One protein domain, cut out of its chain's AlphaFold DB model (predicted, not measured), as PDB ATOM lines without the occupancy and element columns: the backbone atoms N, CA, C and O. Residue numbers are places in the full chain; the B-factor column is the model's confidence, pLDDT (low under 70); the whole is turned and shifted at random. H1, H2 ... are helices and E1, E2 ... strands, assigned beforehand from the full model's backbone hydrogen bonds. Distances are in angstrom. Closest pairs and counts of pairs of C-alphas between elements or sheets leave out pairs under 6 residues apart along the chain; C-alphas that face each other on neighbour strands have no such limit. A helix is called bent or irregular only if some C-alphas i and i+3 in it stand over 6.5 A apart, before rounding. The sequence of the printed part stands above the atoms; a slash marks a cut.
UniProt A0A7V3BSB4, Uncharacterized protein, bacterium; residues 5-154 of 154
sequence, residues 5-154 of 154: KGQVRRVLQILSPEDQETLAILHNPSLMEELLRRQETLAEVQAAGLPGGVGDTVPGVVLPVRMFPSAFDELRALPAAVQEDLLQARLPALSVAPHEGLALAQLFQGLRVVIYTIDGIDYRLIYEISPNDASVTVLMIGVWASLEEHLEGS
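What this domain is: This is residues 5 to 154 of the 154 residues of an uncharacterized protein of bacterium (UniProt A0A7V3BSB4). A strongly twisted sheet of four strands curls round helix H5 on one face, while the long helix H3 runs along its other face with H6 on that same side. H4 stands beside the strands, H2 grazes the sheet at E2, and residues 5 to 11 of H1 stick out as an arm. The 150 printed residues hold six named helices and four named strands in the order H1 H2 H3 E1 H4 H5 E2 E3 E4 H6; the class is mixed, helices and strands, and the mixed sheet has the order E1 E4 E3 E2. The whole is compact, with a radius of gyration of the C-alphas of 15.4 A and spans of 50 by 35 by 32 A.

Where its parts are: H1 covers residues 5 to 12, from C-alpha 5 at (45.869, 35.018, 53.699), and H2 residues 17 to 26. H3, residues 29 to 47, is 26.7 A long. E1 is residues 65 to 67 and H4 residues 69 to 77. H5, residues 80 to 96, 23.7 A long, is irregular: C-alphas 88 and 91 are 7.0 A apart. E2, residues 111 to 118, measures 22.6 A, E3, residues 121 to 130, 28.7 A, and E4, residues 135 to 142, 20.9 A. H6, residues 144 to 152, ends with C-alpha 152 at (34.369, 29.203, 28.400).

How they stand to each other: E2, E3 and E4 form a meander, each strand the antiparallel neighbour of the one before, with N 114 and O 125 at 3.0 A and N 126 and O 140 at 2.9 A. E1 is parallel to E4, with N 66 and O 136 at 2.8 A. E1, H4 H5, E2 is a split strand-helix-strand unit, E4 and E3 lying between its strands, with a left-handed crossover. H3 lies over E4 and E3 at a height over the sheet of 9.7 A; its closest C-alphas to E4 are Arg 38 and Leu 139, 6.7 A. H5 is on the opposite face. H4 is at the sheet's level, with the C-alphas of Ala 71 and Met 140 4.8 A apart. H3 touches H6 with residues 30 to 31 alone, the closest C-alphas being those of Leu 31 and Glu 148, 6.5 A. Every O i to N i+4 pair is within hydrogen-bond range in H2, H3 and H4; the others have 3 of 4 in H1, 11 of 13 in H5 and 4 of 5 in H6.

The domain as a whole: The farthest C-alphas, Gly 6 and Pro 59, are 50.9 A apart. The printed part has no cut; the long links are H3 to E1 and H5 to E2. Mean pLDDT of the printed part is 79.7, with residues 5 to 15, 51 to 63, 132 to 133 and 145 to 154 under 70.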
ATOM      1  N   LYS A   5      46.371  33.794  54.364       49.75
ATOM      2  CA  LYS A   5      45.869  35.018  53.699       49.75
ATOM      3  C   LYS A   5      46.720  36.274  53.953       49.75
ATOM      4  O   LYS A   5      46.714  37.192  53.139       49.75
ATOM      5  N   GLY A   6      47.452  36.330  55.070       50.28
ATOM      6  CA  GLY A   6      48.283  37.484  55.439       50.28
ATOM      7  C   GLY A   6      49.667  37.503  54.781       50.28
ATOM      8  O   GLY A   6      50.198  38.579  54.516       50.28
ATOM      9  N   GLN A   7      50.243  36.331  54.495       51.28
ATOM     10  CA  GLN A   7      51.540  36.222  53.821       51.28
ATOM     11  C   GLN A   7      51.412  36.454  52.317       51.28
ATOM     12  O   GLN A   7      52.193  37.225  51.773       51.28
ATOM     13  N   VAL A   8      50.376  35.901  51.678       52.19
ATOM     14  CA  VAL A   8      50.102  36.131  50.249       52.19
ATOM     15  C   VAL A   8      49.902  37.624  49.956       52.19
ATOM     16  O   VAL A   8      50.482  38.151  49.012       52.19
ATOM     17  N   ARG A   9      49.192  38.356  50.833       49.28
ATOM     18  CA  ARG A   9      49.049  39.821  50.724       49.28
ATOM     19  C   ARG A   9      50.371  40.586  50.842       49.28
ATOM     20  O   ARG A   9      50.515  41.614  50.193       49.28
ATOM     21  N   ARG A  10      51.323  40.114  51.657       51.88
ATOM     22  CA  ARG A  10      52.661  40.727  51.762       51.88
ATOM     23  C   ARG A  10      53.549  40.393  50.569       51.88
ATOM     24  O   ARG A  10      54.316  41.252  50.165       51.88
ATOM     25  N   VAL A  11      53.450  39.185  50.015       52.19
ATOM     26  CA  VAL A  11      54.224  38.785  48.828       52.19
ATOM     27  C   VAL A  11      53.773  39.577  47.600       52.19
ATOM     28  O   VAL A  11      54.618  40.120  46.900       52.19
ATOM     29  N   LEU A  12      52.465  39.762  47.402       48.00
ATOM     30  CA  LEU A  12      51.933  40.586  46.308       48.00
ATOM     31  C   LEU A  12      52.352  42.067  46.402       48.00
ATOM     32  O   LEU A  12      52.507  42.711  45.376       48.00
ATOM     33  N   GLN A  13      52.604  42.601  47.606       53.44
ATOM     34  CA  GLN A  13      53.121  43.969  47.801       53.44
ATOM     35  C   GLN A  13      54.619  44.134  47.481       53.44
ATOM     36  O   GLN A  13      55.106  45.261  47.461       53.44
ATOM     37  N   ILE A  14      55.353  43.036  47.279       64.88
ATOM     38  CA  ILE A  14      56.789  43.047  46.945       64.88
ATOM     39  C   ILE A  14      57.000  42.926  45.428       64.88
ATOM     40  O   ILE A  14      58.058  43.288  44.922       64.88
ATOM     41  N   LEU A  15      56.000  42.418  44.709       66.75
ATOM     42  CA  LEU A  15      56.083  42.192  43.275       66.75
ATOM     43  C   LEU A  15      55.883  43.490  42.501       66.75
ATOM     44  O   LEU A  15      55.031  44.312  42.854       66.75
ATOM     45  N   SER A  16      56.658  43.640  41.431       82.75
ATOM     46  CA  SER A  16      56.478  44.727  40.475       82.75
ATOM     47  C   SER A  16      55.082  44.644  39.826       82.75
ATOM     48  O   SER A  16      54.507  43.553  39.760       82.75
ATOM     49  N   PRO A  17      54.491  45.762  39.371       83.06
ATOM     50  CA  PRO A  17      53.230  45.733  38.628       83.06
ATOM     51  C   PRO A  17      53.273  44.788  37.416       83.06
ATOM     52  O   PRO A  17      52.294  44.102  37.133       83.06
ATOM     53  N   GLU A  18      54.424  44.699  36.747       84.19
ATOM     54  CA  GLU A  18      54.684  43.768  35.649       84.19
ATOM     55  C   GLU A  18      54.537  42.305  36.086       84.19
ATOM     56  O   GLU A  18      53.851  41.512  35.434       84.19
ATOM     57  N   ASP A  19      55.151  41.947  37.216       82.94
ATOM     58  CA  ASP A  19      55.068  40.595  37.769       82.94
ATOM     59  C   ASP A  19      53.646  40.268  38.235       82.94
ATOM     60  O   ASP A  19      53.199  39.133  38.090       82.94
ATOM     61  N   GLN A  20      52.915  41.249  38.773       84.25
ATOM     62  CA  GLN A  20      51.529  41.061  39.206       84.25
ATOM     63  C   GLN A  20      50.611  40.733  38.025       84.25
ATOM     64  O   GLN A  20      49.852  39.767  38.103       84.25
ATOM     65  N   GLU A  21      50.704  41.483  36.925       87.19
ATOM     66  CA  GLU A  21      49.901  41.223  35.724       87.19
ATOM     67  C   GLU A  21      50.322  39.919  35.038       87.19
ATOM     68  O   GLU A  21      49.471  39.120  34.652       87.19
ATOM     69  N   THR A  22      51.627  39.638  34.972       83.19
ATOM     70  CA  THR A  22      52.135  38.363  34.442       83.19
ATOM     71  C   THR A  22      51.588  37.181  35.242       83.19
ATOM     72  O   THR A  22      51.089  36.217  34.668       83.19
ATOM     73  N   LEU A  23      51.638  37.249  36.576       83.31
ATOM     74  CA  LEU A  23      51.098  36.196  37.431       83.31
ATOM     75  C   LEU A  23      49.580  36.077  37.314       83.31
ATOM     76  O   LEU A  23      49.079  34.956  37.326       83.31
ATOM     77  N   ALA A  24      48.850  37.187  37.182       83.69
ATOM     78  CA  ALA A  24      47.404  37.152  36.973       83.69
ATOM     79  C   ALA A  24      47.045  36.342  35.719       83.69
ATOM     80  O   ALA A  24      46.169  35.483  35.786       83.69
ATOM     81  N   ILE A  25      47.790  36.537  34.624       82.38
ATOM     82  CA  ILE A  25      47.626  35.752  33.394       82.38
ATOM     83  C   ILE A  25      47.967  34.278  33.638       82.38
ATOM     84  O   ILE A  25      47.176  33.402  33.307       82.38
ATOM     85  N   LEU A  26      49.118  33.985  34.252       82.31
ATOM     86  CA  LEU A  26      49.568  32.605  34.498       82.31
ATOM     87  C   LEU A  26      48.638  31.814  35.431       82.31
ATOM     88  O   LEU A  26      48.595  30.587  35.367       82.31
ATOM     89  N   HIS A  27      47.907  32.496  36.312       82.62
ATOM     90  CA  HIS A  27      46.932  31.876  37.205       82.62
ATOM     91  C   HIS A  27      45.577  31.590  36.542       82.62
ATOM     92  O   HIS A  27      44.745  30.932  37.168       82.62
ATOM     93  N   ASN A  28      45.374  32.012  35.292       82.62
ATOM     94  CA  ASN A  28      44.219  31.664  34.476       82.62
ATOM     95  C   ASN A  28      44.676  30.809  33.270       82.62
ATOM     96  O   ASN A  28      45.177  31.353  32.283       82.62
ATOM     97  N   PRO A  29      44.519  29.469  33.330       83.94
ATOM     98  CA  PRO A  29      45.014  28.566  32.294       83.94
ATOM     99  C   PRO A  29      44.454  28.854  30.899       83.94
ATOM    100  O   PRO A  29      45.224  28.894  29.947       83.94
ATOM    101  N   SER A  30      43.149  29.108  30.781       83.88
ATOM    102  CA  SER A  30      42.502  29.349  29.487       83.88
ATOM    103  C   SER A  30      43.037  30.616  28.829       83.88
ATOM    104  O   SER A  30      43.398  30.618  27.654       83.88
ATOM    105  N   LEU A  31      43.136  31.693  29.607       85.00
ATOM    106  CA  LEU A  31      43.700  32.956  29.150       85.00
ATOM    107  C   LEU A  31      45.171  32.805  28.742       85.00
ATOM    108  O   LEU A  31      45.578  33.325  27.705       85.00
ATOM    109  N   MET A  32      45.968  32.113  29.560       88.62
ATOM    110  CA  MET A  32      47.370  31.828  29.261       88.62
ATOM    111  C   MET A  32      47.500  31.072  27.934       88.62
ATOM    112  O   MET A  32      48.293  31.477  27.087       88.62
ATOM    113  N   GLU A  33      46.734  29.997  27.745       89.19
ATOM    114  CA  GLU A  33      46.774  29.170  26.537       89.19
ATOM    115  C   GLU A  33      46.378  29.961  25.288       89.19
ATOM    116  O   GLU A  33      47.086  29.910  24.281       89.19
ATOM    117  N   GLU A  34      45.299  30.744  25.354       89.12
ATOM    118  CA  GLU A  34      44.865  31.556  24.218       89.12
ATOM    119  C   GLU A  34      45.883  32.654  23.885       89.12
ATOM    120  O   GLU A  34      46.192  32.876  22.712       89.12
ATOM    121  N   LEU A  35      46.457  33.319  24.892       89.12
ATOM    122  CA  LEU A  35      47.458  34.356  24.655       89.12
ATOM    123  C   LEU A  35      48.730  33.774  24.018       89.12
ATOM    124  O   LEU A  35      49.255  34.363  23.071       89.12
ATOM    125  N   LEU A  36      49.188  32.602  24.475       90.62
ATOM    126  CA  LEU A  36      50.314  31.887  23.864       90.62
ATOM    127  C   LEU A  36      50.008  31.483  22.420       90.62
ATOM    128  O   LEU A  36      50.830  31.701  21.532       90.62
ATOM    129  N   ARG A  37      48.807  30.955  22.161       90.75
ATOM    130  CA  ARG A  37      48.370  30.576  20.812       90.75
ATOM    131  C   ARG A  37      48.338  31.772  19.861       90.75
ATOM    132  O   ARG A  37      48.784  31.673  18.715       90.75
ATOM    133  N   ARG A  38      47.808  32.914  20.310       90.12
ATOM    134  CA  ARG A  38      47.773  34.147  19.506       90.12
ATOM    135  C   ARG A  38      49.175  34.696  19.260       90.12
ATOM    136  O   ARG A  38      49.447  35.152  18.152       90.12
ATOM    137  N   GLN A  39      50.066  34.612  20.248       89.75
ATOM    138  CA  GLN A  39      51.469  34.993  20.093       89.75
ATOM    139  C   GLN A  39      52.188  34.109  19.063       89.75
ATOM    140  O   GLN A  39      52.861  34.630  18.177       89.75
ATOM    141  N   GLU A  40      52.003  32.786  19.124       89.94
ATOM    142  CA  GLU A  40      52.560  31.848  18.140       89.94
ATOM    143  C   GLU A  40      52.037  32.153  16.732       89.94
ATOM    144  O   GLU A  40      52.820  32.318  15.799       89.94
ATOM    145  N   THR A  41      50.722  32.347  16.595       89.31
ATOM    146  CA  THR A  41      50.109  32.703  15.308       89.31
ATOM    147  C   THR A  41      50.678  34.018  14.769       89.31
ATOM    148  O   THR A  41      50.984  34.128  13.584       89.31
ATOM    149  N   LEU A  42      50.852  35.032  15.623       86.69
ATOM    150  CA  LEU A  42      51.455  36.297  15.213       86.69
ATOM    151  C   LEU A  42      52.902  36.098  14.739       86.69
ATOM    152  O   LEU A  42      53.272  36.644  13.699       86.69
ATOM    153  N   ALA A  43      53.697  35.296  15.449       86.81
ATOM    154  CA  ALA A  43      55.067  34.983  15.058       86.81
ATOM    155  C   ALA A  43      55.130  34.274  13.693       86.81
ATOM    156  O   ALA A  43      55.970  34.624  12.863       86.81
ATOM    157  N   GLU A  44      54.216  33.339  13.415       86.75
ATOM    158  CA  GLU A  44      54.107  32.676  12.108       86.75
ATOM    159  C   GLU A  44      53.751  33.659  10.985       86.75
ATOM    160  O   GLU A  44      54.378  33.650   9.923       86.75
ATOM    161  N   VAL A  45      52.775  34.542  11.218       83.25
ATOM    162  CA  VAL A  45      52.348  35.551  10.234       83.25
ATOM    163  C   VAL A  45      53.483  36.538   9.941       83.25
ATOM    164  O   VAL A  45      53.750  36.843   8.776       83.25
ATOM    165  N   GLN A  46      54.210  36.976  10.973       80.38
ATOM    166  CA  GLN A  46      55.401  37.815  10.817       80.38
ATOM    167  C   GLN A  46      56.522  37.079  10.064       80.38
ATOM    168  O   GLN A  46      57.136  37.655   9.166       80.38
ATOM    169  N   ALA A  47      56.771  35.802  10.375       83.38
ATOM    170  CA  ALA A  47      57.769  34.984   9.683       83.38
ATOM    171  C   ALA A  47      57.422  34.763   8.200       83.38
ATOM    172  O   ALA A  47      58.317  34.686   7.358       83.38
ATOM    173  N   ALA A  48      56.131  34.720   7.865       81.88
ATOM    174  CA  ALA A  48      55.634  34.666   6.494       81.88
ATOM    175  C   ALA A  48      55.704  36.018   5.751       81.88
ATOM    176  O   ALA A  48      55.370  36.079   4.568       81.88
ATOM    177  N   GLY A  49      56.126  37.103   6.417       72.06
ATOM    178  CA  GLY A  49      56.177  38.452   5.843       72.06
ATOM    179  C   GLY A  49      54.795  39.061   5.589       72.06
ATOM    180  O   GLY A  49      54.653  39.955   4.754       72.06
ATOM    181  N   LEU A  50      53.767  38.551   6.267       70.44
ATOM    182  CA  LEU A  50      52.399  39.038   6.162       70.44
ATOM    183  C   LEU A  50      52.135  40.098   7.244       70.44
ATOM    184  O   LEU A  50      52.670  40.008   8.352       70.44
ATOM    185  N   PRO A  51      51.280  41.097   6.969       62.34
ATOM    186  CA  PRO A  51      50.893  42.061   7.985       62.34
ATOM    187  C   PRO A  51      50.064  41.352   9.067       62.34
ATOM    188  O   PRO A  51      48.944  40.918   8.819       62.34
ATOM    189  N   GLY A  52      50.631  41.227  10.271       55.34
ATOM    190  CA  GLY A  52      50.108  40.493  11.437       55.34
ATOM    191  C   GLY A  52      48.764  40.929  12.042       55.34
ATOM    192  O   GLY A  52      48.539  40.671  13.218       55.34
ATOM    193  N   GLY A  53      47.888  41.614  11.305       58.66
ATOM    194  CA  GLY A  53      46.573  42.031  11.793       58.66
ATOM    195  C   GLY A  53      45.810  42.929  10.819       58.66
ATOM    196  O   GLY A  53      46.337  43.353   9.790       58.66
ATOM    197  N   VAL A  54      44.557  43.230  11.165       51.94
ATOM    198  CA  VAL A  54      43.678  44.132  10.408       51.94
ATOM    199  C   VAL A  54      43.840  45.549  10.964       51.94
ATOM    200  O   VAL A  54      43.673  45.766  12.165       51.94
ATOM    201  N   GLY A  55      44.190  46.517  10.117       50.03
ATOM    202  CA  GLY A  55      44.278  47.924  10.506       50.03
ATOM    203  C   GLY A  55      44.687  48.820   9.343       50.03
ATOM    204  O   GLY A  55      45.760  48.636   8.769       50.03
ATOM    205  N   ASP A  56      43.834  49.788   9.007       42.31
ATOM    206  CA  ASP A  56      44.206  50.912   8.150       42.31
ATOM    207  C   ASP A  56      45.130  51.859   8.926       42.31
ATOM    208  O   ASP A  56      44.906  52.168  10.097       42.31
ATOM    209  N   THR A  57      46.176  52.347   8.263       46.28
ATOM    210  CA  THR A  57      47.032  53.426   8.771       46.28
ATOM    211  C   THR A  57      46.188  54.650   9.130       46.28
ATOM    212  O   THR A  57      45.649  55.316   8.246       46.28
ATOM    213  N   VAL A  58      46.105  54.981  10.420       46.66
ATOM    214  CA  VAL A  58      45.498  56.232  10.888       46.66
ATOM    215  C   VAL A  58      46.487  57.385  10.623       46.66
ATOM    216  O   VAL A  58      47.635  57.314  11.059       46.66
ATOM    217  N   PRO A  59      46.106  58.457   9.901       36.81
ATOM    218  CA  PRO A  59      47.001  59.586   9.643       36.81
ATOM    219  C   PRO A  59      47.402  60.305  10.940       36.81
ATOM    220  O   PRO A  59      46.543  60.636  11.753       36.81
ATOM    221  N   GLY A  60      48.698  60.587  11.117       45.28
ATOM    222  CA  GLY A  60      49.241  61.248  12.319       45.28
ATOM    223  C   GLY A  60      49.749  60.296  13.408       45.28
ATOM    224  O   GLY A  60      50.207  60.749  14.452       45.28
ATOM    225  N   VAL A  61      49.702  58.991  13.148       52.16
ATOM    226  CA  VAL A  61      50.205  57.936  14.027       52.16
ATOM    227  C   VAL A  61      51.687  57.647  13.754       52.16
ATOM    228  O   VAL A  61      52.093  57.514  12.600       52.16
ATOM    229  N   VAL A  62      52.492  57.550  14.819       63.47
ATOM    230  CA  VAL A  62      53.940  57.273  14.740       63.47
ATOM    231  C   VAL A  62      54.204  55.810  14.365       63.47
ATOM    232  O   VAL A  62      55.110  55.546  13.578       63.47
ATOM    233  N   LEU A  63      53.388  54.875  14.869       69.81
ATOM    234  CA  LEU A  63      53.457  53.446  14.549       69.81
ATOM    235  C   LEU A  63      52.061  52.883  14.258       69.81
ATOM    236  O   LEU A  63      51.192  52.974  15.127       69.81
ATOM    237  N   PRO A  64      51.804  52.281  13.083       81.75
ATOM    238  CA  PRO A  64      50.494  51.723  12.766       81.75
ATOM    239  C   PRO A  64      50.047  50.703  13.818       81.75
ATOM    240  O   PRO A  64      50.800  49.796  14.182       81.75
ATOM    241  N   VAL A  65      48.803  50.845  14.277       86.75
ATOM    242  CA  VAL A  65      48.159  49.899  15.191       86.75
ATOM    243  C   VAL A  65      47.330  48.917  14.373       86.75
ATOM    244  O   VAL A  65      46.443  49.310  13.617       86.75
ATOM    245  N   ARG A  66      47.630  47.633  14.528       88.56
ATOM    246  CA  ARG A  66      46.912  46.499  13.948       88.56
ATOM    247  C   ARG A  66      46.175  45.770  15.063       88.56
ATOM    248  O   ARG A  66      46.630  45.756  16.204       88.56
ATOM    249  N   MET A  67      45.061  45.132  14.733       88.06
ATOM    250  CA  MET A  67      44.349  44.260  15.663       88.06
ATOM    251  C   MET A  67      44.346  42.829  15.145       88.06
ATOM    252  O   MET A  67      44.128  42.578  13.955       88.06
ATOM    253  N   PHE A  68      44.574  41.890  16.055       86.75
ATOM    254  CA  PHE A  68      44.276  40.489  15.817       86.75
ATOM    255  C   PHE A  68      42.759  40.344  15.579       86.75
ATOM    256  O   PHE A  68      41.991  41.071  16.213       86.75
ATOM    257  N   PRO A  69      42.291  39.456  14.682       84.00
ATOM    258  CA  PRO A  69      40.870  39.388  14.332       84.00
ATOM    259  C   PRO A  69      39.938  39.242  15.542       84.00
ATOM    260  O   PRO A  69      38.975  39.990  15.667       84.00
ATOM    261  N   SER A  70      40.281  38.368  16.486       84.12
ATOM    262  CA  SER A  70      39.519  38.198  17.726       84.12
ATOM    263  C   SER A  70      39.575  39.422  18.644       84.12
ATOM    264  O   SER A  70      38.578  39.737  19.279       84.12
ATOM    265  N   ALA A  71      40.677  40.179  18.659       88.25
ATOM    266  CA  ALA A  71      40.757  41.442  19.401       88.25
ATOM    267  C   ALA A  71      39.790  42.502  18.843       88.25
ATOM    268  O   ALA A  71      39.276  43.343  19.582       88.25
ATOM    269  N   PHE A  72      39.517  42.462  17.536       87.75
ATOM    270  CA  PHE A  72      38.510  43.322  16.925       87.75
ATOM    271  C   PHE A  72      37.093  42.929  17.358       87.75
ATOM    272  O   PHE A  72      36.284  43.804  17.668       87.75
ATOM    273  N   ASP A  73      36.794  41.633  17.430       86.75
ATOM    274  CA  ASP A  73      35.503  41.147  17.930       86.75
ATOM    275  C   ASP A  73      35.320  41.461  19.424       86.75
ATOM    276  O   ASP A  73      34.256  41.932  19.833       86.75
ATOM    277  N   GLU A  74      36.382  41.319  20.220       90.06
ATOM    278  CA  GLU A  74      36.431  41.721  21.628       90.06
ATOM    279  C   GLU A  74      36.134  43.213  21.798       90.06
ATOM    280  O   GLU A  74      35.265  43.570  22.593       90.06
ATOM    281  N   LEU A  75      36.768  44.088  21.003       89.50
ATOM    282  CA  LEU A  75      36.465  45.522  20.984       89.50
ATOM    283  C   LEU A  75      34.978  45.770  20.707       89.50
ATOM    284  O   LEU A  75      34.343  46.552  21.412       89.50
ATOM    285  N   ARG A  76      34.401  45.096  19.707       88.88
ATOM    286  CA  ARG A  76      32.985  45.266  19.340       88.88
ATOM    287  C   ARG A  76      32.016  44.784  20.414       88.88
ATOM    288  O   ARG A  76      30.889  45.279  20.454       88.88
ATOM    289  N   ALA A  77      32.437  43.850  21.261       89.25
ATOM    290  CA  ALA A  77      31.650  43.351  22.380       89.25
ATOM    291  C   ALA A  77      31.642  44.305  23.593       89.25
ATOM    292  O   ALA A  77      30.812  44.146  24.489       89.25
ATOM    293  N   LEU A  78      32.530  45.307  23.638       89.50
ATOM    294  CA  LEU A  78      32.590  46.266  24.744       89.50
ATOM    295  C   LEU A  78      31.408  47.252  24.733       89.50
ATOM    296  O   LEU A  78      30.782  47.474  23.697       89.50
ATOM    297  N   PRO A  79      31.108  47.921  25.860       91.88
ATOM    298  CA  PRO A  79      30.151  49.026  25.875       91.88
ATOM    299  C   PRO A  79      30.539  50.140  24.889       91.88
ATOM    300  O   PRO A  79      31.715  50.467  24.754       91.88
ATOM    301  N   ALA A  80      29.558  50.783  24.247       91.19
ATOM    302  CA  ALA A  80      29.809  51.796  23.212       91.19
ATOM    303  C   ALA A  80      30.723  52.950  23.679       91.19
ATOM    304  O   ALA A  80      31.614  53.357  22.941       91.19
ATOM    305  N   ALA A  81      30.556  53.421  24.919       88.69
ATOM    306  CA  ALA A  81      31.410  54.462  25.498       88.69
ATOM    307  C   ALA A  81      32.881  54.020  25.621       88.69
ATOM    308  O   ALA A  81      33.795  54.808  25.392       88.69
ATOM    309  N   VAL A  82      33.110  52.741  25.927       91.19
ATOM    310  CA  VAL A  82      34.450  52.148  26.018       91.19
ATOM    311  C   VAL A  82      35.059  51.987  24.630       91.19
ATOM    312  O   VAL A  82      36.236  52.282  24.444       91.19
ATOM    313  N   GLN A  83      34.261  51.563  23.644       91.75
ATOM    314  CA  GLN A  83      34.705  51.483  22.249       91.75
ATOM    315  C   GLN A  83      35.157  52.850  21.733       91.75
ATOM    316  O   GLN A  83      36.213  52.958  21.112       91.75
ATOM    317  N   GLU A  84      34.372  53.893  22.004       90.81
ATOM    318  CA  GLU A  84      34.681  55.255  21.579       90.81
ATOM    319  C   GLU A  84      35.966  55.778  22.238       90.81
ATOM    320  O   GLU A  84      36.851  56.246  21.522       90.81
ATOM    321  N   ASP A  85      36.131  55.624  23.559       91.31
ATOM    322  CA  ASP A  85      37.367  56.022  24.260       91.31
ATOM    323  C   ASP A  85      38.592  55.259  23.728       91.31
ATOM    324  O   ASP A  85      39.650  55.846  23.476       91.31
ATOM    325  N   LEU A  86      38.444  53.954  23.475       90.62
ATOM    326  CA  LEU A  86      39.510  53.135  22.906       90.62
ATOM    327  C   LEU A  86      39.940  53.630  21.525       90.62
ATOM    328  O   LEU A  86      41.131  53.843  21.297       90.62
ATOM    329  N   LEU A  87      38.989  53.844  20.617       89.56
ATOM    330  CA  LEU A  87      39.265  54.251  19.240       89.56
ATOM    331  C   LEU A  87      39.774  55.695  19.139       89.56
ATOM    332  O   LEU A  87      40.661  55.970  18.333       89.56
ATOM    333  N   GLN A  88      39.225  56.614  19.936       89.06
ATOM    334  CA  GLN A  88      39.518  58.049  19.830       89.06
ATOM    335  C   GLN A  88      40.712  58.491  20.680       89.06
ATOM    336  O   GLN A  88      41.371  59.469  20.331       89.06
ATOM    337  N   ALA A  89      41.009  57.798  21.784       89.94
ATOM    338  CA  ALA A  89      42.051  58.215  22.720       89.94
ATOM    339  C   ALA A  89      43.119  57.142  22.952       89.94
ATOM    340  O   ALA A  89      44.312  57.430  22.830       89.94
ATOM    341  N   ARG A  90      42.731  55.902  23.275       90.75
ATOM    342  CA  ARG A  90      43.696  54.895  23.758       90.75
ATOM    343  C   ARG A  90      44.545  54.282  22.657       90.75
ATOM    344  O   ARG A  90      45.761  54.237  22.813       90.75
ATOM    345  N   LEU A  91      43.950  53.849  21.546       90.12
ATOM    346  CA  LEU A  91      44.707  53.316  20.410       90.12
ATOM    347  C   LEU A  91      45.604  54.389  19.768       90.12
ATOM    348  O   LEU A  91      46.774  54.090  19.522       90.12
ATOM    349  N   PRO A  92      45.152  55.646  19.571       89.75
ATOM    350  CA  PRO A  92      46.047  56.723  19.160       89.75
ATOM    351  C   PRO A  92      47.205  56.952  20.138       89.75
ATOM    352  O   PRO A  92      48.349  57.044  19.699       89.75
ATOM    353  N   ALA A  93      46.958  56.982  21.451       89.12
ATOM    354  CA  ALA A  93      48.026  57.142  22.442       89.12
ATOM    355  C   ALA A  93      49.028  55.975  22.414       89.12
ATOM    356  O   ALA A  93      50.239  56.201  22.391       89.12
ATOM    357  N   LEU A  94      48.531  54.738  22.320       89.75
ATOM    358  CA  LEU A  94      49.346  53.528  22.185       89.75
ATOM    359  C   LEU A  94      50.271  53.596  20.964       89.75
ATOM    360  O   LEU A  94      51.416  53.157  21.016       89.75
ATOM    361  N   SER A  95      49.783  54.183  19.875       86.94
ATOM    362  CA  SER A  95      50.532  54.345  18.633       86.94
ATOM    363  C   SER A  95      51.689  55.353  18.722       86.94
ATOM    364  O   SER A  95      52.659  55.263  17.970       86.94
ATOM    365  N   VAL A  96      51.583  56.322  19.639       87.75
ATOM    366  CA  VAL A  96      52.592  57.363  19.881       87.75
ATOM    367  C   VAL A  96      53.624  56.884  20.899       87.75
ATOM    368  O   VAL A  96      54.812  57.164  20.747       87.75
ATOM    369  N   ALA A  97      53.182  56.152  21.923       88.31
ATOM    370  CA  ALA A  97      54.014  55.729  23.042       88.31
ATOM    371  C   ALA A  97      53.803  54.238  23.385       88.31
ATOM    372  O   ALA A  97      53.370  53.893  24.487       88.31
ATOM    373  N   PRO A  98      54.156  53.305  22.481       89.19
ATOM    374  CA  PRO A  98      53.912  51.872  22.689       89.19
ATOM    375  C   PRO A  98      54.760  51.277  23.824       89.19
ATOM    376  O   PRO A  98      54.503  50.177  24.301       89.19
ATOM    377  N   HIS A  99      55.804  51.983  24.264       89.75
ATOM    378  CA  HIS A  99      56.695  51.527  25.326       89.75
ATOM    379  C   HIS A  99      56.226  51.934  26.737       89.75
ATOM    380  O   HIS A  99      56.860  51.539  27.715       89.75
ATOM    381  N   GLU A 100      55.098  52.640  26.872       87.62
ATOM    382  CA  GLU A 100      54.554  53.048  28.179       87.62
ATOM    383  C   GLU A 100      53.758  51.951  28.902       87.62
ATOM    384  O   GLU A 100      53.576  52.029  30.113       87.62
ATOM    385  N   GLY A 101      53.319  50.898  28.201       88.69
ATOM    386  CA  GLY A 101      52.700  49.737  28.858       88.69
ATOM    387  C   GLY A 101      53.665  48.955  29.758       88.69
ATOM    388  O   GLY A 101      54.888  49.074  29.646       88.69
ATOM    389  N   LEU A 102      53.102  48.108  30.612       92.81
ATOM    390  CA  LEU A 102      53.840  47.172  31.455       92.81
ATOM    391  C   LEU A 102      54.354  46.015  30.596       92.81
ATOM    392  O   LEU A 102      53.583  45.414  29.848       92.81
ATOM    393  N   ALA A 103      55.648  45.710  30.680       92.56
ATOM    394  CA  ALA A 103      56.228  44.576  29.967       92.56
ATOM    395  C   ALA A 103      55.890  43.274  30.698       92.56
ATOM    396  O   ALA A 103      56.201  43.138  31.877       92.56
ATOM    397  N   LEU A 104      55.269  42.322  30.002       90.31
ATOM    398  CA  LEU A 104      54.979  41.018  30.585       90.31
ATOM    399  C   LEU A 104      56.254  40.167  30.640       90.31
ATOM    400  O   LEU A 104      57.139  40.260  29.783       90.31
ATOM    401  N   ALA A 105      56.357  39.348  31.682       87.31
ATOM    402  CA  ALA A 105      57.532  38.534  31.962       87.31
ATOM    403  C   ALA A 105      57.310  37.050  31.614       87.31
ATOM    404  O   ALA A 105      56.238  36.618  31.188       87.31
ATOM    405  N   GLN A 106      58.354  36.245  31.836       86.25
ATOM    406  CA  GLN A 106      58.331  34.785  31.703       86.25
ATOM    407  C   GLN A 106      57.939  34.299  30.299       86.25
ATOM    408  O   GLN A 106      58.704  34.518  29.360       86.25
ATOM    409  N   LEU A 107      56.800  33.610  30.172       86.19
ATOM    410  CA  LEU A 107      56.304  33.024  28.927       86.19
ATOM    411  C   LEU A 107      55.770  34.081  27.952       86.19
ATOM    412  O   LEU A 107      55.669  33.806  26.767       86.19
ATOM    413  N   PHE A 108      55.487  35.292  28.435       88.94
ATOM    414  CA  PHE A 108      54.888  36.377  27.656       88.94
ATOM    415  C   PHE A 108      55.901  37.462  27.284       88.94
ATOM    416  O   PHE A 108      55.544  38.622  27.087       88.94
ATOM    417  N   GLN A 109      57.186  37.106  27.205       86.69
ATOM    418  CA  GLN A 109      58.222  38.038  26.764       86.69
ATOM    419  C   GLN A 109      57.887  38.606  25.381       86.69
ATOM    420  O   GLN A 109      57.444  37.888  24.488       86.69
ATOM    421  N   GLY A 110      58.104  39.912  25.219       88.00
ATOM    422  CA  GLY A 110      57.733  40.654  24.010       88.00
ATOM    423  C   GLY A 110      56.312  41.222  24.048       88.00
ATOM    424  O   GLY A 110      56.041  42.203  23.355       88.00
ATOM    425  N   LEU A 111      55.442  40.690  24.912       93.50
ATOM    426  CA  LEU A 111      54.107  41.231  25.127       93.50
ATOM    427  C   LEU A 111      54.116  42.342  26.169       93.50
ATOM    428  O   LEU A 111      54.938  42.398  27.090       93.50
ATOM    429  N   ARG A 112      53.161  43.248  26.012       94.69
ATOM    430  CA  ARG A 112      52.948  44.388  26.890       94.69
ATOM    431  C   ARG A 112      51.467  44.527  27.178       94.69
ATOM    432  O   ARG A 112      50.637  44.203  26.335       94.69
ATOM    433  N   VAL A 113      51.144  45.035  28.359       94.56
ATOM    434  CA  VAL A 113      49.773  45.353  28.750       94.56
ATOM    435  C   VAL A 113      49.667  46.824  29.121       94.56
ATOM    436  O   VAL A 113      50.507  47.365  29.840       94.56
ATOM    437  N   VAL A 114      48.633  47.491  28.621       94.12
ATOM    438  CA  VAL A 114      48.204  48.789  29.146       94.12
ATOM    439  C   VAL A 114      46.862  48.615  29.840       94.12
ATOM    440  O   VAL A 114      45.992  47.891  29.355       94.12
ATOM    441  N   ILE A 115      46.723  49.265  30.991       92.06
ATOM    442  CA  ILE A 115      45.518  49.232  31.814       92.06
ATOM    443  C   ILE A 115      44.894  50.623  31.771       92.06
ATOM    444  O   ILE A 115      45.580  51.619  32.006       92.06
ATOM    445  N   TYR A 116      43.606  50.697  31.460       89.62
ATOM    446  CA  TYR A 116      42.843  51.940  31.440       89.62
ATOM    447  C   TYR A 116      41.545  51.762  32.216       89.62
ATOM    448  O   TYR A 116      40.805  50.800  32.022       89.62
ATOM    449  N   THR A 117      41.275  52.722  33.094       89.19
ATOM    450  CA  THR A 117      40.070  52.734  33.916       89.19
ATOM    451  C   THR A 117      39.013  53.607  33.250       89.19
ATOM    452  O   THR A 117      39.219  54.812  33.088       89.19
ATOM    453  N   ILE A 118      37.878  53.015  32.883       86.62
ATOM    454  CA  ILE A 118      36.710  53.721  32.336       86.62
ATOM    455  C   ILE A 118      35.528  53.398  33.243       86.62
ATOM    456  O   ILE A 118      35.266  52.232  33.521       86.62
ATOM    457  N   ASP A 119      34.865  54.428  33.771       87.19
ATOM    458  CA  ASP A 119      33.744  54.291  34.714       87.19
ATOM    459  C   ASP A 119      34.035  53.368  35.917       87.19
ATOM    460  O   ASP A 119      33.168  52.660  36.423       87.19
ATOM    461  N   GLY A 120      35.285  53.386  36.399       86.81
ATOM    462  CA  GLY A 120      35.736  52.568  37.531       86.81
ATOM    463  C   GLY A 120      36.022  51.102  37.190       86.81
ATOM    464  O   GLY A 120      36.238  50.306  38.102       86.81
ATOM    465  N   ILE A 121      36.028  50.745  35.904       88.12
ATOM    466  CA  ILE A 121      36.327  49.402  35.410       88.12
ATOM    467  C   ILE A 121      37.699  49.410  34.736       88.12
ATOM    468  O   ILE A 121      37.944  50.206  33.830       88.12
ATOM    469  N   ASP A 122      38.579  48.502  35.164       90.31
ATOM    470  CA  ASP A 122      39.926  48.351  34.612       90.31
ATOM    471  C   ASP A 122      39.922  47.428  33.393       90.31
ATOM    472  O   ASP A 122      39.854  46.198  33.505       90.31
ATOM    473  N   TYR A 123      40.044  48.037  32.223       91.56
ATOM    474  CA  TYR A 123      40.212  47.354  30.953       91.56
ATOM    475  C   TYR A 123      41.694  47.183  30.629       91.56
ATOM    476  O   TYR A 123      42.532  48.023  30.964       91.56
ATOM    477  N   ARG A 124      42.009  46.080  29.959       93.06
ATOM    478  CA  ARG A 124      43.347  45.689  29.533       93.06
ATOM    479  C   ARG A 124      43.397  45.599  28.029       93.06
ATOM    480  O   ARG A 124      42.494  45.051  27.403       93.06
ATOM    481  N   LEU A 125      44.506  46.078  27.488       94.31
ATOM    482  CA  LEU A 125      44.884  45.873  26.105       94.31
ATOM    483  C   LEU A 125      46.269  45.237  26.101       94.31
ATOM    484  O   LEU A 125      47.240  45.857  26.544       94.31
ATOM    485  N   ILE A 126      46.331  43.988  25.642       94.75
ATOM    486  CA  ILE A 126      47.570  43.216  25.523       94.75
ATOM    487  C   ILE A 126      48.030  43.287  24.073       94.75
ATOM    488  O   ILE A 126      47.249  43.037  23.152       94.75
ATOM    489  N   TYR A 127      49.288  43.650  23.861       94.75
ATOM    490  CA  TYR A 127      49.842  43.908  22.539       94.75
ATOM    491  C   TYR A 127      51.310  43.505  22.434       94.75
ATOM    492  O   TYR A 127      52.017  43.377  23.433       94.75
ATOM    493  N   GLU A 128      51.768  43.364  21.196       92.75
ATOM    494  CA  GLU A 128      53.167  43.169  20.835       92.75
ATOM    495  C   GLU A 128      53.646  44.341  19.971       92.75
ATOM    496  O   GLU A 128      52.898  44.875  19.146       92.75
ATOM    497  N   ILE A 129      54.903  44.748  20.154       89.75
ATOM    498  CA  ILE A 129      55.559  45.735  19.292       89.75
ATOM    499  C   ILE A 129      56.412  44.965  18.290       89.75
ATOM    500  O   ILE A 129      57.385  44.323  18.681       89.75
ATOM    501  N   SER A 130      56.070  45.041  17.005       83.06
ATOM    502  CA  SER A 130      56.854  44.374  15.970       83.06
ATOM    503  C   SER A 130      58.206  45.078  15.799       83.06
ATOM    504  O   SER A 130      58.232  46.268  15.465       83.06
ATOM    505  N   PRO A 131      59.335  44.366  15.974       70.62
ATOM    506  CA  PRO A 131      60.664  44.955  15.821       70.62
ATOM    507  C   PRO A 131      61.006  45.279  14.360       70.62
ATOM    508  O   PRO A 131      61.853  46.133  14.111       70.62
ATOM    509  N   ASN A 132      60.352  44.613  13.402       68.12
ATOM    510  CA  ASN A 132      60.668  44.712  11.976       68.12
ATOM    511  C   ASN A 132      59.790  45.737  11.248       68.12
ATOM    512  O   ASN A 132      60.294  46.523  10.451       68.12
ATOM    513  N   ASP A 133      58.489  45.738  11.544       62.62
ATOM    514  CA  ASP A 133      57.488  46.533  10.821       62.62
ATOM    515  C   ASP A 133      57.187  47.883  11.483       62.62
ATOM    516  O   ASP A 133      56.385  48.657  10.955       62.62
ATOM    517  N   ALA A 134      57.797  48.161  12.642       73.75
ATOM    518  CA  ALA A 134      57.509  49.346  13.445       73.75
ATOM    519  C   ALA A 134      55.988  49.515  13.659       73.75
ATOM    520  O   ALA A 134      55.428  50.594  13.495       73.75
ATOM    521  N   SER A 135      55.298  48.420  13.981       84.31
ATOM    522  CA  SER A 135      53.849  48.393  14.198       84.31
ATOM    523  C   SER A 135      53.518  47.848  15.576       84.31
ATOM    524  O   SER A 135      54.258  47.029  16.121       84.31
ATOM    525  N   VAL A 136      52.363  48.234  16.105       89.81
ATOM    526  CA  VAL A 136      51.796  47.634  17.315       89.81
ATOM    527  C   VAL A 136      50.686  46.682  16.901       89.81
ATOM    528  O   VAL A 136      49.775  47.100  16.192       89.81
ATOM    529  N   THR A 137      50.728  45.430  17.349       91.69
ATOM    530  CA  THR A 137      49.632  44.479  17.138       91.69
ATOM    531  C   THR A 137      48.940  44.202  18.459       91.69
ATOM    532  O   THR A 137      49.532  43.631  19.372       91.69
ATOM    533  N   VAL A 138      47.674  44.591  18.558       93.44
ATOM    534  CA  VAL A 138      46.819  44.279  19.702       93.44
ATOM    535  C   VAL A 138      46.336  42.843  19.585       93.44
ATOM    536  O   VAL A 138      45.699  42.484  18.596       93.44
ATOM    537  N   LEU A 139      46.638  42.034  20.595       92.12
ATOM    538  CA  LEU A 139      46.289  40.619  20.655       92.12
ATOM    539  C   LEU A 139      44.984  40.381  21.402       92.12
ATOM    540  O   LEU A 139      44.248  39.473  21.026       92.12
ATOM    541  N   MET A 140      44.717  41.161  22.453       92.31
ATOM    542  CA  MET A 140      43.546  40.993  23.315       92.31
ATOM    543  C   MET A 140      43.068  42.317  23.911       92.31
ATOM    544  O   MET A 140      43.889  43.174  24.253       92.31
ATOM    545  N   ILE A 141      41.751  42.450  24.084       92.12
ATOM    546  CA  ILE A 141      41.087  43.589  24.724       92.12
ATOM    547  C   ILE A 141      39.985  43.080  25.662       92.12
ATOM    548  O   ILE A 141      39.137  42.288  25.269       92.12
ATOM    549  N   GLY A 142      39.932  43.567  26.902       88.88
ATOM    550  CA  GLY A 142      38.806  43.252  27.787       88.88
ATOM    551  C   GLY A 142      39.046  43.567  29.255       88.88
ATOM    552  O   GLY A 142      40.068  44.138  29.626       88.88
ATOM    553  N   VAL A 143      38.094  43.192  30.107       85.06
ATOM    554  CA  VAL A 143      38.288  43.142  31.567       85.06
ATOM    555  C   VAL A 143      38.672  41.725  31.966       85.06
ATOM    556  O   VAL A 143      38.303  40.794  31.259       85.06
ATOM    557  N   TRP A 144      39.350  41.526  33.103       75.31
ATOM    558  CA  TRP A 144      39.773  40.173  33.502       75.31
ATOM    559  C   TRP A 144      38.632  39.159  33.428       75.31
ATOM    560  O   TRP A 144      38.763  38.188  32.701       75.31
ATOM    561  N   ALA A 145      37.493  39.463  34.057       66.69
ATOM    562  CA  ALA A 145      36.316  38.594  34.057       66.69
ATOM    563  C   ALA A 145      35.787  38.263  32.646       66.69
ATOM    564  O   ALA A 145      35.416  37.127  32.380       66.69
ATOM    565  N   SER A 146      35.786  39.227  31.718       64.62
ATOM    566  CA  SER A 146      35.283  39.000  30.357       64.62
ATOM    567  C   SER A 146      36.268  38.208  29.506       64.62
ATOM    568  O   SER A 146      35.848  37.489  28.608       64.62
ATOM    569  N   LEU A 147      37.571  38.351  29.771       65.12
ATOM    570  CA  LEU A 147      38.598  37.548  29.114       65.12
ATOM    571  C   LEU A 147      38.480  36.065  29.509       65.12
ATOM    572  O   LEU A 147      38.800  35.211  28.692       65.12
ATOM    573  N   GLU A 148      37.987  35.755  30.714       59.62
ATOM    574  CA  GLU A 148      37.707  34.370  31.137       59.62
ATOM    575  C   GLU A 148      36.416  33.844  30.486       59.62
ATOM    576  O   GLU A 148      36.430  32.787  29.858       59.62
ATOM    577  N   GLU A 149      35.316  34.606  30.560       58.19
ATOM    578  CA  GLU A 149      34.003  34.183  30.040       58.19
ATOM    579  C   GLU A 149      34.000  33.928  28.522       58.19
ATOM    580  O   GLU A 149      33.327  33.012  28.049       58.19
ATOM    581  N   HIS A 150      34.767  34.701  27.744       56.91
ATOM    582  CA  HIS A 150      34.831  34.530  26.286       56.91
ATOM    583  C   HIS A 150      35.476  33.197  25.866       56.91
ATOM    584  O   HIS A 150      35.229  32.718  24.762       56.91
ATOM    585  N   LEU A 151      36.278  32.586  26.745       52.78
ATOM    586  CA  LEU A 151      36.965  31.316  26.498       52.78
ATOM    587  C   LEU A 151      36.145  30.105  26.950       52.78
ATOM    588  O   LEU A 151      36.286  29.028  26.383       52.78
ATOM    589  N   GLU A 152      35.271  30.270  27.944       52.16
ATOM    590  CA  GLU A 152      34.369  29.203  28.400       52.16
ATOM    591  C   GLU A 152      33.145  29.022  27.486       52.16
ATOM    592  O   GLU A 152      32.505  27.970  27.504       52.16
ATOM    593  N   GLY A 153      32.806  30.042  26.692       49.25
ATOM    594  CA  GLY A 153      31.657  30.038  25.783       49.25
ATOM    595  C   GLY A 153      31.945  29.606  24.341       49.25
ATOM    596  O   GLY A 153      31.006  29.618  23.538       49.25
ATOM    597  N   SER A 154      33.198  29.273  23.999       43.47
ATOM    598  CA  SER A 154      33.646  29.039  22.618       43.47
ATOM    599  C   SER A 154      33.968  27.585  22.279       43.47
ATOM    600  O   SER A 154      34.326  26.797  23.178       43.47
TER     601      SER A 154